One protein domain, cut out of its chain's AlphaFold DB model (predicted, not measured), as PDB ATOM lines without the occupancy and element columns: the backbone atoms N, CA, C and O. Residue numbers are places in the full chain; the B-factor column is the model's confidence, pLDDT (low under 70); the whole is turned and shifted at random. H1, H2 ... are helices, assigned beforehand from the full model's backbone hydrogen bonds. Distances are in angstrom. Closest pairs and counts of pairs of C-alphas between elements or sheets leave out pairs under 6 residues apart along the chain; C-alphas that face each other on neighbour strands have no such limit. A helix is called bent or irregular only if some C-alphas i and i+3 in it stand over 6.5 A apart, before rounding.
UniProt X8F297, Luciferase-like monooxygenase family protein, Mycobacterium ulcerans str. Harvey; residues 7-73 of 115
ATOM      1  N   PRO A   7      11.489  22.566   5.601       97.04
ATOM      2  CA  PRO A   7      10.803  23.808   5.251       97.04
ATOM      3  C   PRO A   7      11.762  24.956   4.905       97.04
ATOM      4  O   PRO A   7      11.589  25.607   3.872       97.04
ATOM      5  N   ALA A   8      12.811  25.183   5.707       96.98
ATOM      6  CA  ALA A   8      13.792  26.223   5.398       96.98
ATOM      7  C   ALA A   8      14.579  25.911   4.120       96.98
ATOM      8  O   ALA A   8      14.872  26.809   3.325       96.98
ATOM      9  N   ALA A   9      14.899  24.638   3.889       95.81
ATOM     10  CA  ALA A   9      15.548  24.204   2.664       95.81
ATOM     11  C   ALA A   9      14.685  24.429   1.415       95.81
ATOM     12  O   ALA A   9      15.187  24.953   0.421       95.81
ATOM     13  N   PHE A  10      13.397  24.089   1.462       97.72
ATOM     14  CA  PHE A  10      12.464  24.345   0.367       97.72
ATOM     15  C   PHE A  10      12.343  25.838   0.087       97.72
ATOM     16  O   PHE A  10      12.530  26.255  -1.057       97.72
ATOM     17  N   ALA A  11      12.150  26.658   1.124       97.60
ATOM     18  CA  ALA A  11      12.115  28.112   0.988       97.60
ATOM     19  C   ALA A  11      13.392  28.670   0.331       97.60
ATOM     20  O   ALA A  11      13.311  29.558  -0.515       97.60
ATOM     21  N   ALA A  12      14.566  28.118   0.653       96.21
ATOM     22  CA  ALA A  12      15.833  28.523   0.044       96.21
ATOM     23  C   ALA A  12      16.002  28.057  -1.417       96.21
ATOM     24  O   ALA A  12      16.740  28.689  -2.172       96.21
ATOM     25  N   ILE A  13      15.346  26.966  -1.826       97.14
ATOM     26  CA  ILE A  13      15.441  26.398  -3.182       97.14
ATOM     27  C   ILE A  13      14.437  27.047  -4.146       97.14
ATOM     28  O   ILE A  13      14.776  27.275  -5.310       97.14
ATOM     29  N   LYS A  14      13.228  27.392  -3.683       98.42
ATOM     30  CA  LYS A  14      12.148  27.948  -4.521       98.42
ATOM     31  C   LYS A  14      12.568  29.137  -5.400       98.42
ATOM     32  O   LYS A  14      12.223  29.110  -6.580       98.42
ATOM     33  N   PRO A  15      13.357  30.128  -4.937       98.10
ATOM     34  CA  PRO A  15      13.823  31.215  -5.804       98.10
ATOM     35  C   PRO A  15      14.665  30.741  -6.995       98.10
ATOM     36  O   PRO A  15      14.553  31.287  -8.095       98.10
ATOM     37  N   PHE A  16      15.484  29.701  -6.810       96.50
ATOM     38  CA  PHE A  16      16.247  29.101  -7.903       96.50
ATOM     39  C   PHE A  16      15.324  28.350  -8.856       96.50
ATOM     40  O   PHE A  16      15.420  28.537 -10.064       96.50
ATOM     41  N   VAL A  17      14.378  27.565  -8.337       97.55
ATOM     42  CA  VAL A  17      13.387  26.881  -9.180       97.55
ATOM     43  C   VAL A  17      12.588  27.893 -10.002       97.55
ATOM     44  O   VAL A  17      12.489  27.724 -11.212       97.55
ATOM     45  N   ALA A  18      12.116  28.988  -9.400       98.03
ATOM     46  CA  ALA A  18      11.395  30.055 -10.096       98.03
ATOM     47  C   ALA A  18      12.228  30.696 -11.217       98.03
ATOM     48  O   ALA A  18      11.719  30.917 -12.316       98.03
ATOM     49  N   LEU A  19      13.520  30.949 -10.973       96.74
ATOM     50  CA  LEU A  19      14.438  31.451 -11.996       96.74
ATOM     51  C   LEU A  19      14.562  30.479 -13.172       96.74
ATOM     52  O   LEU A  19      14.428  30.893 -14.321       96.74
ATOM     53  N   TYR A  20      14.812  29.198 -12.901       95.67
ATOM     54  CA  TYR A  20      15.006  28.201 -13.953       95.67
ATOM     55  C   TYR A  20      13.701  27.938 -14.710       95.67
ATOM     56  O   TYR A  20      13.684  27.934 -15.937       95.67
ATOM     57  N   MET A  21      12.591  27.805 -13.993       95.59
ATOM     58  CA  MET A  21      11.265  27.540 -14.540       95.59
ATOM     59  C   MET A  21      10.686  28.722 -15.329       95.59
ATOM     60  O   MET A  21      10.162  28.517 -16.417       95.59
ATOM     61  N   GLY A  22      10.771  29.949 -14.811       94.45
ATOM     62  CA  GLY A  22      10.099  31.113 -15.404       94.45
ATOM     63  C   GLY A  22      11.011  32.084 -16.157       94.45
ATOM     64  O   GLY A  22      10.540  32.814 -17.034       94.45
ATOM     65  N   GLY A  23      12.303  32.121 -15.816       90.79
ATOM     66  CA  GLY A  23      13.242  33.156 -16.264       90.79
ATOM     67  C   GLY A  23      14.356  32.701 -17.207       90.79
ATOM     68  O   GLY A  23      14.963  33.552 -17.854       90.79
ATOM     69  N   MET A  24      14.645  31.402 -17.289       90.79
ATOM     70  CA  MET A  24      15.678  30.863 -18.182       90.79
ATOM     71  C   MET A  24      15.122  30.548 -19.581       90.79
ATOM     72  O   MET A  24      13.916  30.427 -19.785       90.79
ATOM     73  N   GLY A  25      16.022  30.386 -20.555       83.42
ATOM     74  CA  GLY A  25      15.672  30.051 -21.938       83.42
ATOM     75  C   GLY A  25      15.371  31.259 -22.831       83.42
ATOM     76  O   GLY A  25      15.429  32.413 -22.410       83.42
ATOM     77  N   ALA A  26      15.085  30.980 -24.103       82.43
ATOM     78  CA  ALA A  26      14.585  31.982 -25.040       82.43
ATOM     79  C   ALA A  26      13.090  32.230 -24.786       82.43
ATOM     80  O   ALA A  26      12.398  31.384 -24.225       82.43
ATOM     81  N   GLU A  27      12.558  33.362 -25.249       74.11
ATOM     82  CA  GLU A  27      11.159  33.750 -25.009       74.11
ATOM     83  C   GLU A  27      10.146  32.639 -25.356       74.11
ATOM     84  O   GLU A  27       9.193  32.429 -24.599       74.11
ATOM     85  N   GLY A  28      10.403  31.891 -26.437       79.34
ATOM     86  CA  GLY A  28       9.586  30.766 -26.902       79.34
ATOM     87  C   GLY A  28      10.093  29.366 -26.532       79.34
ATOM     88  O   GLY A  28       9.507  28.385 -26.981       79.34
ATOM     89  N   THR A  29      11.186  29.223 -25.776       88.66
ATOM     90  CA  THR A  29      11.706  27.896 -25.394       88.66
ATOM     91  C   THR A  29      12.435  27.942 -24.059       88.66
ATOM     92  O   THR A  29      13.502  28.548 -23.948       88.66
ATOM     93  N   ASN A  30      11.903  27.221 -23.070       94.22
ATOM     94  CA  ASN A  30      12.561  26.985 -21.792       94.22
ATOM     95  C   ASN A  30      12.539  25.484 -21.451       94.22
ATOM     96  O   ASN A  30      11.524  24.948 -21.015       94.22
ATOM     97  N   PHE A  31      13.686  24.816 -21.595       94.75
ATOM     98  CA  PHE A  31      13.815  23.382 -21.317       94.75
ATOM     99  C   PHE A  31      13.574  23.018 -19.845       94.75
ATOM    100  O   PHE A  31      13.135  21.907 -19.556       94.75
ATOM    101  N   HIS A  32      13.831  23.938 -18.910       95.16
ATOM    102  CA  HIS A  32      13.529  23.709 -17.498       95.16
ATOM    103  C   HIS A  32      12.018  23.711 -17.262       95.16
ATOM    104  O   HIS A  32      11.504  22.814 -16.601       95.16
ATOM    105  N   ALA A  33      11.298  24.664 -17.862       96.59
ATOM    106  CA  ALA A  33       9.837  24.681 -17.846       96.59
ATOM    107  C   ALA A  33       9.260  23.374 -18.416       96.59
ATOM    108  O   ALA A  33       8.394  22.762 -17.794       96.59
ATOM    109  N   ASP A  34       9.783  22.901 -19.551       95.81
ATOM    110  CA  ASP A  34       9.338  21.646 -20.168       95.81
ATOM    111  C   ASP A  34       9.571  20.422 -19.272       95.81
ATOM    112  O   ASP A  34       8.742  19.509 -19.256       95.81
ATOM    113  N   ALA A  35      10.667  20.394 -18.506       95.87
ATOM    114  CA  ALA A  35      10.922  19.337 -17.530       95.87
ATOM    115  C   ALA A  35       9.835  19.313 -16.440       95.87
ATOM    116  O   ALA A  35       9.210  18.275 -16.230       95.87
ATOM    117  N   TYR A  36       9.520  20.461 -15.833       97.58
ATOM    118  CA  TYR A  36       8.464  20.556 -14.816       97.58
ATOM    119  C   TYR A  36       7.064  20.257 -15.373       97.58
ATOM    120  O   TYR A  36       6.249  19.635 -14.695       97.58
ATOM    121  N   ARG A  37       6.780  20.606 -16.638       97.39
ATOM    122  CA  ARG A  37       5.527  20.202 -17.306       97.39
ATOM    123  C   ARG A  37       5.402  18.686 -17.421       97.39
ATOM    124  O   ARG A  37       4.331  18.149 -17.155       97.39
ATOM    125  N   ARG A  38       6.483  17.987 -17.790       97.51
ATOM    126  CA  ARG A  38       6.508  16.510 -17.872       97.51
ATOM    127  C   ARG A  38       6.335  15.845 -16.509       97.51
ATOM    128  O   ARG A  38       5.829  14.731 -16.457       97.51
ATOM    129  N   MET A  39       6.713  16.538 -15.438       96.34
ATOM    130  CA  MET A  39       6.475  16.118 -14.056       96.34
ATOM    131  C   MET A  39       5.030  16.371 -13.583       96.34
ATOM    132  O   MET A  39       4.694  16.007 -12.467       96.34
ATOM    133  N   GLY A  40       4.162  16.972 -14.408       98.10
ATOM    134  CA  GLY A  40       2.758  17.238 -14.064       98.10
ATOM    135  C   GLY A  40       2.480  18.650 -13.542       98.10
ATOM    136  O   GLY A  40       1.327  18.996 -13.308       98.10
ATOM    137  N   TYR A  41       3.494  19.512 -13.447       98.32
ATOM    138  CA  TYR A  41       3.379  20.856 -12.872       98.32
ATOM    139  C   TYR A  41       3.079  21.946 -13.910       98.32
ATOM    140  O   TYR A  41       3.564  23.069 -13.802       98.32
ATOM    141  N   ALA A  42       2.303  21.632 -14.952       97.87
ATOM    142  CA  ALA A  42       2.098  22.552 -16.072       97.87
ATOM    143  C   ALA A  42       1.467  23.894 -15.666       97.87
ATOM    144  O   ALA A  42       1.938  24.933 -16.119       97.87
ATOM    145  N   GLU A  43       0.472  23.874 -14.782       98.38
ATOM    146  CA  GLU A  43      -0.171  25.087 -14.260       98.38
ATOM    147  C   GLU A  43       0.805  25.937 -13.431       98.38
ATOM    148  O   GLU A  43       0.934  27.135 -13.669       98.38
ATOM    149  N   VAL A  44       1.589  25.301 -12.551       98.47
ATOM    150  CA  VAL A  44       2.629  25.989 -11.763       98.47
ATOM    151  C   VAL A  44       3.649  26.656 -12.687       98.47
ATOM    152  O   VAL A  44       4.017  27.805 -12.469       98.47
ATOM    153  N   VAL A  45       4.073  25.974 -13.756       97.65
ATOM    154  CA  VAL A  45       4.984  26.548 -14.756       97.65
ATOM    155  C   VAL A  45       4.395  27.805 -15.393       97.65
ATOM    156  O   VAL A  45       5.114  28.796 -15.543       97.65
ATOM    157  N   ASP A  46       3.117  27.784 -15.773       96.78
ATOM    158  CA  ASP A  46       2.442  28.930 -16.389       96.78
ATOM    159  C   ASP A  46       2.354  30.127 -15.432       96.78
ATOM    160  O   ASP A  46       2.742  31.245 -15.797       96.78
ATOM    161  N   ASP A  47       1.937  29.893 -14.187       98.32
ATOM    162  CA  ASP A  47       1.803  30.942 -13.177       98.32
ATOM    163  C   ASP A  47       3.156  31.538 -12.767       98.32
ATOM    164  O   ASP A  47       3.321  32.766 -12.749       98.32
ATOM    165  N   VAL A  48       4.159  30.688 -12.524       98.07
ATOM    166  CA  VAL A  48       5.528  31.117 -12.199       98.07
ATOM    167  C   VAL A  48       6.111  31.917 -13.357       98.07
ATOM    168  O   VAL A  48       6.652  33.000 -13.140       98.07
ATOM    169  N   THR A  49       5.959  31.450 -14.601       96.30
ATOM    170  CA  THR A  49       6.457  32.160 -15.790       96.30
ATOM    171  C   THR A  49       5.821  33.538 -15.920       96.30
ATOM    172  O   THR A  49       6.522  34.527 -16.159       96.30
ATOM    173  N   LYS A  50       4.501  33.638 -15.728       96.26
ATOM    174  CA  LYS A  50       3.775  34.909 -15.790       96.26
ATOM    175  C   LYS A  50       4.273  35.893 -14.731       96.26
ATOM    176  O   LYS A  50       4.572  37.042 -15.070       96.26
ATOM    177  N   LEU A  51       4.387  35.467 -13.472       98.09
ATOM    178  CA  LEU A  51       4.881  36.309 -12.377       98.09
ATOM    179  C   LEU A  51       6.336  36.731 -12.606       98.09
ATOM    180  O   LEU A  51       6.654  37.921 -12.534       98.09
ATOM    181  N   PHE A  52       7.201  35.782 -12.966       95.96
ATOM    182  CA  PHE A  52       8.625  36.027 -13.165       95.96
ATOM    183  C   PHE A  52       8.881  37.026 -14.302       95.96
ATOM    184  O   PHE A  52       9.636  37.985 -14.128       95.96
ATOM    185  N   ARG A  53       8.192  36.867 -15.443       92.84
ATOM    186  CA  ARG A  53       8.275  37.795 -16.589       92.84
ATOM    187  C   ARG A  53       7.621  39.151 -16.317       92.84
ATOM    188  O   ARG A  53       7.969  40.133 -16.962       92.84
ATOM    189  N   SER A  54       6.744  39.227 -15.317       95.91
ATOM    190  CA  SER A  54       6.180  40.484 -14.802       95.91
ATOM    191  C   SER A  54       7.057  41.134 -13.721       95.91
ATOM    192  O   SER A  54       6.607  42.051 -13.039       95.91
ATOM    193  N   ASN A  55       8.300  40.663 -13.545       95.79
ATOM    194  CA  ASN A  55       9.250  41.117 -12.525       95.79
ATOM    195  C   ASN A  55       8.767  40.918 -11.070       95.79
ATOM    196  O   ASN A  55       9.248  41.588 -10.159       95.79
ATOM    197  N   ARG A  56       7.845  39.976 -10.833       97.98
ATOM    198  CA  ARG A  56       7.326  39.596  -9.505       97.98
ATOM    199  C   ARG A  56       8.005  38.307  -9.034       97.98
ATOM    200  O   ARG A  56       7.372  37.264  -8.917       97.98
ATOM    201  N   LYS A  57       9.331  38.357  -8.870       97.40
ATOM    202  CA  LYS A  57      10.175  37.162  -8.663       97.40
ATOM    203  C   LYS A  57       9.935  36.469  -7.324       97.40
ATOM    204  O   LYS A  57       9.910  35.245  -7.297       97.40
ATOM    205  N   ASP A  58       9.740  37.238  -6.258       97.72
ATOM    206  CA  ASP A  58       9.498  36.680  -4.924       97.72
ATOM    207  C   ASP A  58       8.155  35.942  -4.895       97.72
ATOM    208  O   ASP A  58       8.102  34.772  -4.538       97.72
ATOM    209  N   GLU A  59       7.101  36.557  -5.437       98.32
ATOM    210  CA  GLU A  59       5.790  35.913  -5.588       98.32
ATOM    211  C   GLU A  59       5.847  34.670  -6.489       98.32
ATOM    212  O   GLU A  59       5.188  33.670  -6.216       98.32
ATOM    213  N   ALA A  60       6.664  34.705  -7.551       98.49
ATOM    214  CA  ALA A  60       6.894  33.543  -8.406       98.49
ATOM    215  C   ALA A  60       7.539  32.380  -7.637       98.49
ATOM    216  O   ALA A  60       7.261  31.228  -7.940       98.49
ATOM    217  N   ALA A  61       8.395  32.660  -6.652       98.41
ATOM    218  CA  ALA A  61       8.966  31.634  -5.785       98.41
ATOM    219  C   ALA A  61       7.958  31.144  -4.736       98.41
ATOM    220  O   ALA A  61       7.884  29.947  -4.478       98.41
ATOM    221  N   GLU A  62       7.172  32.047  -4.149       98.21
ATOM    222  CA  GLU A  62       6.205  31.736  -3.089       98.21
ATOM    223  C   GLU A  62       5.113  30.758  -3.532       98.21
ATOM    224  O   GLU A  62       4.734  29.882  -2.755       98.21
ATOM    225  N   ILE A  63       4.635  30.866  -4.778       98.27
ATOM    226  CA  ILE A  63       3.559  30.000  -5.289       98.27
ATOM    227  C   ILE A  63       4.014  28.572  -5.621       98.27
ATOM    228  O   ILE A  63       3.179  27.710  -5.888       98.27
ATOM    229  N   ILE A  64       5.324  28.305  -5.633       98.61
ATOM    230  CA  ILE A  64       5.846  26.968  -5.917       98.61
ATOM    231  C   ILE A  64       5.519  26.060  -4.722       98.61
ATOM    232  O   ILE A  64       5.925  26.377  -3.599       98.61
ATOM    233  N   PRO A  65       4.821  24.929  -4.916       98.39
ATOM    234  CA  PRO A  65       4.540  24.000  -3.828       98.39
ATOM    235  C   PRO A  65       5.822  23.289  -3.375       98.39
ATOM    236  O   PRO A  65       6.716  23.020  -4.178       98.39
ATOM    237  N   ASP A  66       5.907  22.959  -2.084       97.92
ATOM    238  CA  ASP A  66       7.045  22.214  -1.521       97.92
ATOM    239  C   ASP A  66       7.225  20.846  -2.199       97.92
ATOM    240  O   ASP A  66       8.351  20.424  -2.440       97.92
ATOM    241  N   GLU A  67       6.120  20.201  -2.580       97.36
ATOM    242  CA  GLU A  67       6.099  18.917  -3.294       97.36
ATOM    243  C   GLU A  67       6.857  18.973  -4.629       97.36
ATOM    244  O   GLU A  67       7.653  18.088  -4.920       97.36
ATOM    245  N   LEU A  68       6.728  20.070  -5.389       98.19
ATOM    246  CA  LEU A  68       7.486  20.246  -6.633       98.19
ATOM    247  C   LEU A  68       8.991  20.297  -6.362       98.19
ATOM    248  O   LEU A  68       9.782  19.752  -7.132       98.19
ATOM    249  N   VAL A  69       9.399  20.954  -5.272       97.67
ATOM    250  CA  VAL A  69      10.811  21.000  -4.875       97.67
ATOM    251  C   VAL A  69      11.299  19.614  -4.460       97.67
ATOM    252  O   VAL A  69      12.402  19.238  -4.850       97.67
ATOM    253  N   ASP A  70      10.490  18.861  -3.716       96.02
ATOM    254  CA  ASP A  70      10.817  17.506  -3.259       96.02
ATOM    255  C   ASP A  70      10.946  16.502  -4.416       96.02
ATOM    256  O   ASP A  70      11.871  15.690  -4.436       96.02
ATOM    257  N   ASP A  71      10.093  16.619  -5.437       95.32
ATOM    258  CA  ASP A  71      10.176  15.808  -6.658       95.32
ATOM    259  C   ASP A  71      11.412  16.140  -7.509       95.32
ATOM    260  O   ASP A  71      11.907  15.301  -8.265       95.32
ATOM    261  N   ALA A  72      11.914  17.375  -7.425       95.38
ATOM    262  CA  ALA A  72      13.032  17.857  -8.236       95.38
ATOM    263  C   ALA A  72      14.395  17.768  -7.532       95.38
ATOM    264  O   ALA A  72      15.432  17.794  -8.201       95.38
ATOM    265  N   VAL A  73      14.421  17.716  -6.196       95.86
ATOM    266  CA  VAL A  73      15.642  17.747  -5.385       95.86
ATOM    267  C   VAL A  73      15.474  16.877  -4.143       95.86
ATOM    268  O   VAL A  73      14.620  17.129  -3.301       95.86
TER     269      VAL A  73
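AT A GLANCE: This is residues 7 to 73 of the 115 residues of the protein "Luciferase-like monooxygenase family protein" of Mycobacterium ulcerans str. Harvey (UniProt X8F297). One long helix, H1, runs along the longest axis of the domain, and four shorter helices wrap round one side of it: H5 packs on its first part, H4 on its middle, and H3 and H2 cross near its far end. H2, H3 and H4 fold back and forth as two helical hairpins that share H3, while H5 packs on H1 alone. The printed part has 67 residues with five named helices, H1 to H5 in order along the chain, and no named strand; its class is all helix. It is compact, with a radius of gyration of the C-alphas of 10.6 A and a rounded outline of 33 by 25 by 16 A.

IN THESE COORDINATES: H1, residues 7 to 23, begins with C-alpha 7 at (10.803, 23.808, 5.251) and is 23.6 A long from first to last C-alpha. It has a kink of 32 degrees near Lys 14 and is only just irregular: C-alphas 12 and 15 are 6.7 A apart. H2 is residues 31 to 38, 10.6 A long. H3, residues 42 to 53, measures 16.5 A and ends with C-alpha 53 at (8.275, 37.795, -16.589). H4 is residues 57 to 62, 8.7 A long. H5, residues 66 to 72, spans 10.0 A and ends with C-alpha 72 at (13.032, 17.857, -8.236).

HOW THE PARTS SIT: H1 is the hub, touching the four other helices. With residues 18 to 23 alone it touches H3, about perpendicular at 76 degrees; the closest C-alphas, of Gly 22 and Thr 49, are 3.8 A apart. With residues 14 to 19 alone it touches H4 at a steep tilt of 46 degrees, opposite ways, closest at the C-alphas of Pro 15 and Ala 61, 4.9 A. With residues 20 to 22 alone it touches H2 at a steep tilt of 66 degrees, opposite ways; the closest C-alphas, of Met 21 and Ala 33, are 4.6 A apart. H5 touches H1 at a steep tilt of 65 degrees, the same way, closest at the C-alphas of Phe 10 and Asp 66, 6.1 A. H2 and H3 form a hairpin at a shallow tilt of 30 degrees, with the C-alphas of Ala 33 and Val 45 closest at 6.0 A. H3 and H4 form another at 32 degrees, only just short of steep, with the C-alphas of Val 48 and Ala 60 closest at 4.7 A. H5 is apart from H3 and H4, and only just apart from H2, at 8.2 A. In H2, H3, H4 and H5 every O i to N i+4 pair is within hydrogen-bond range; in H1, 11 of 13 are.

THE WHOLE: The C-alphas farthest apart, of Pro 7 and Gly 28, are 32.9 A apart. The printed part has no cut. The link from H1 to H2 is short, the other links are tight, and none is long. The mean pLDDT of the printed part is 95.7, and no printed residue is under 70.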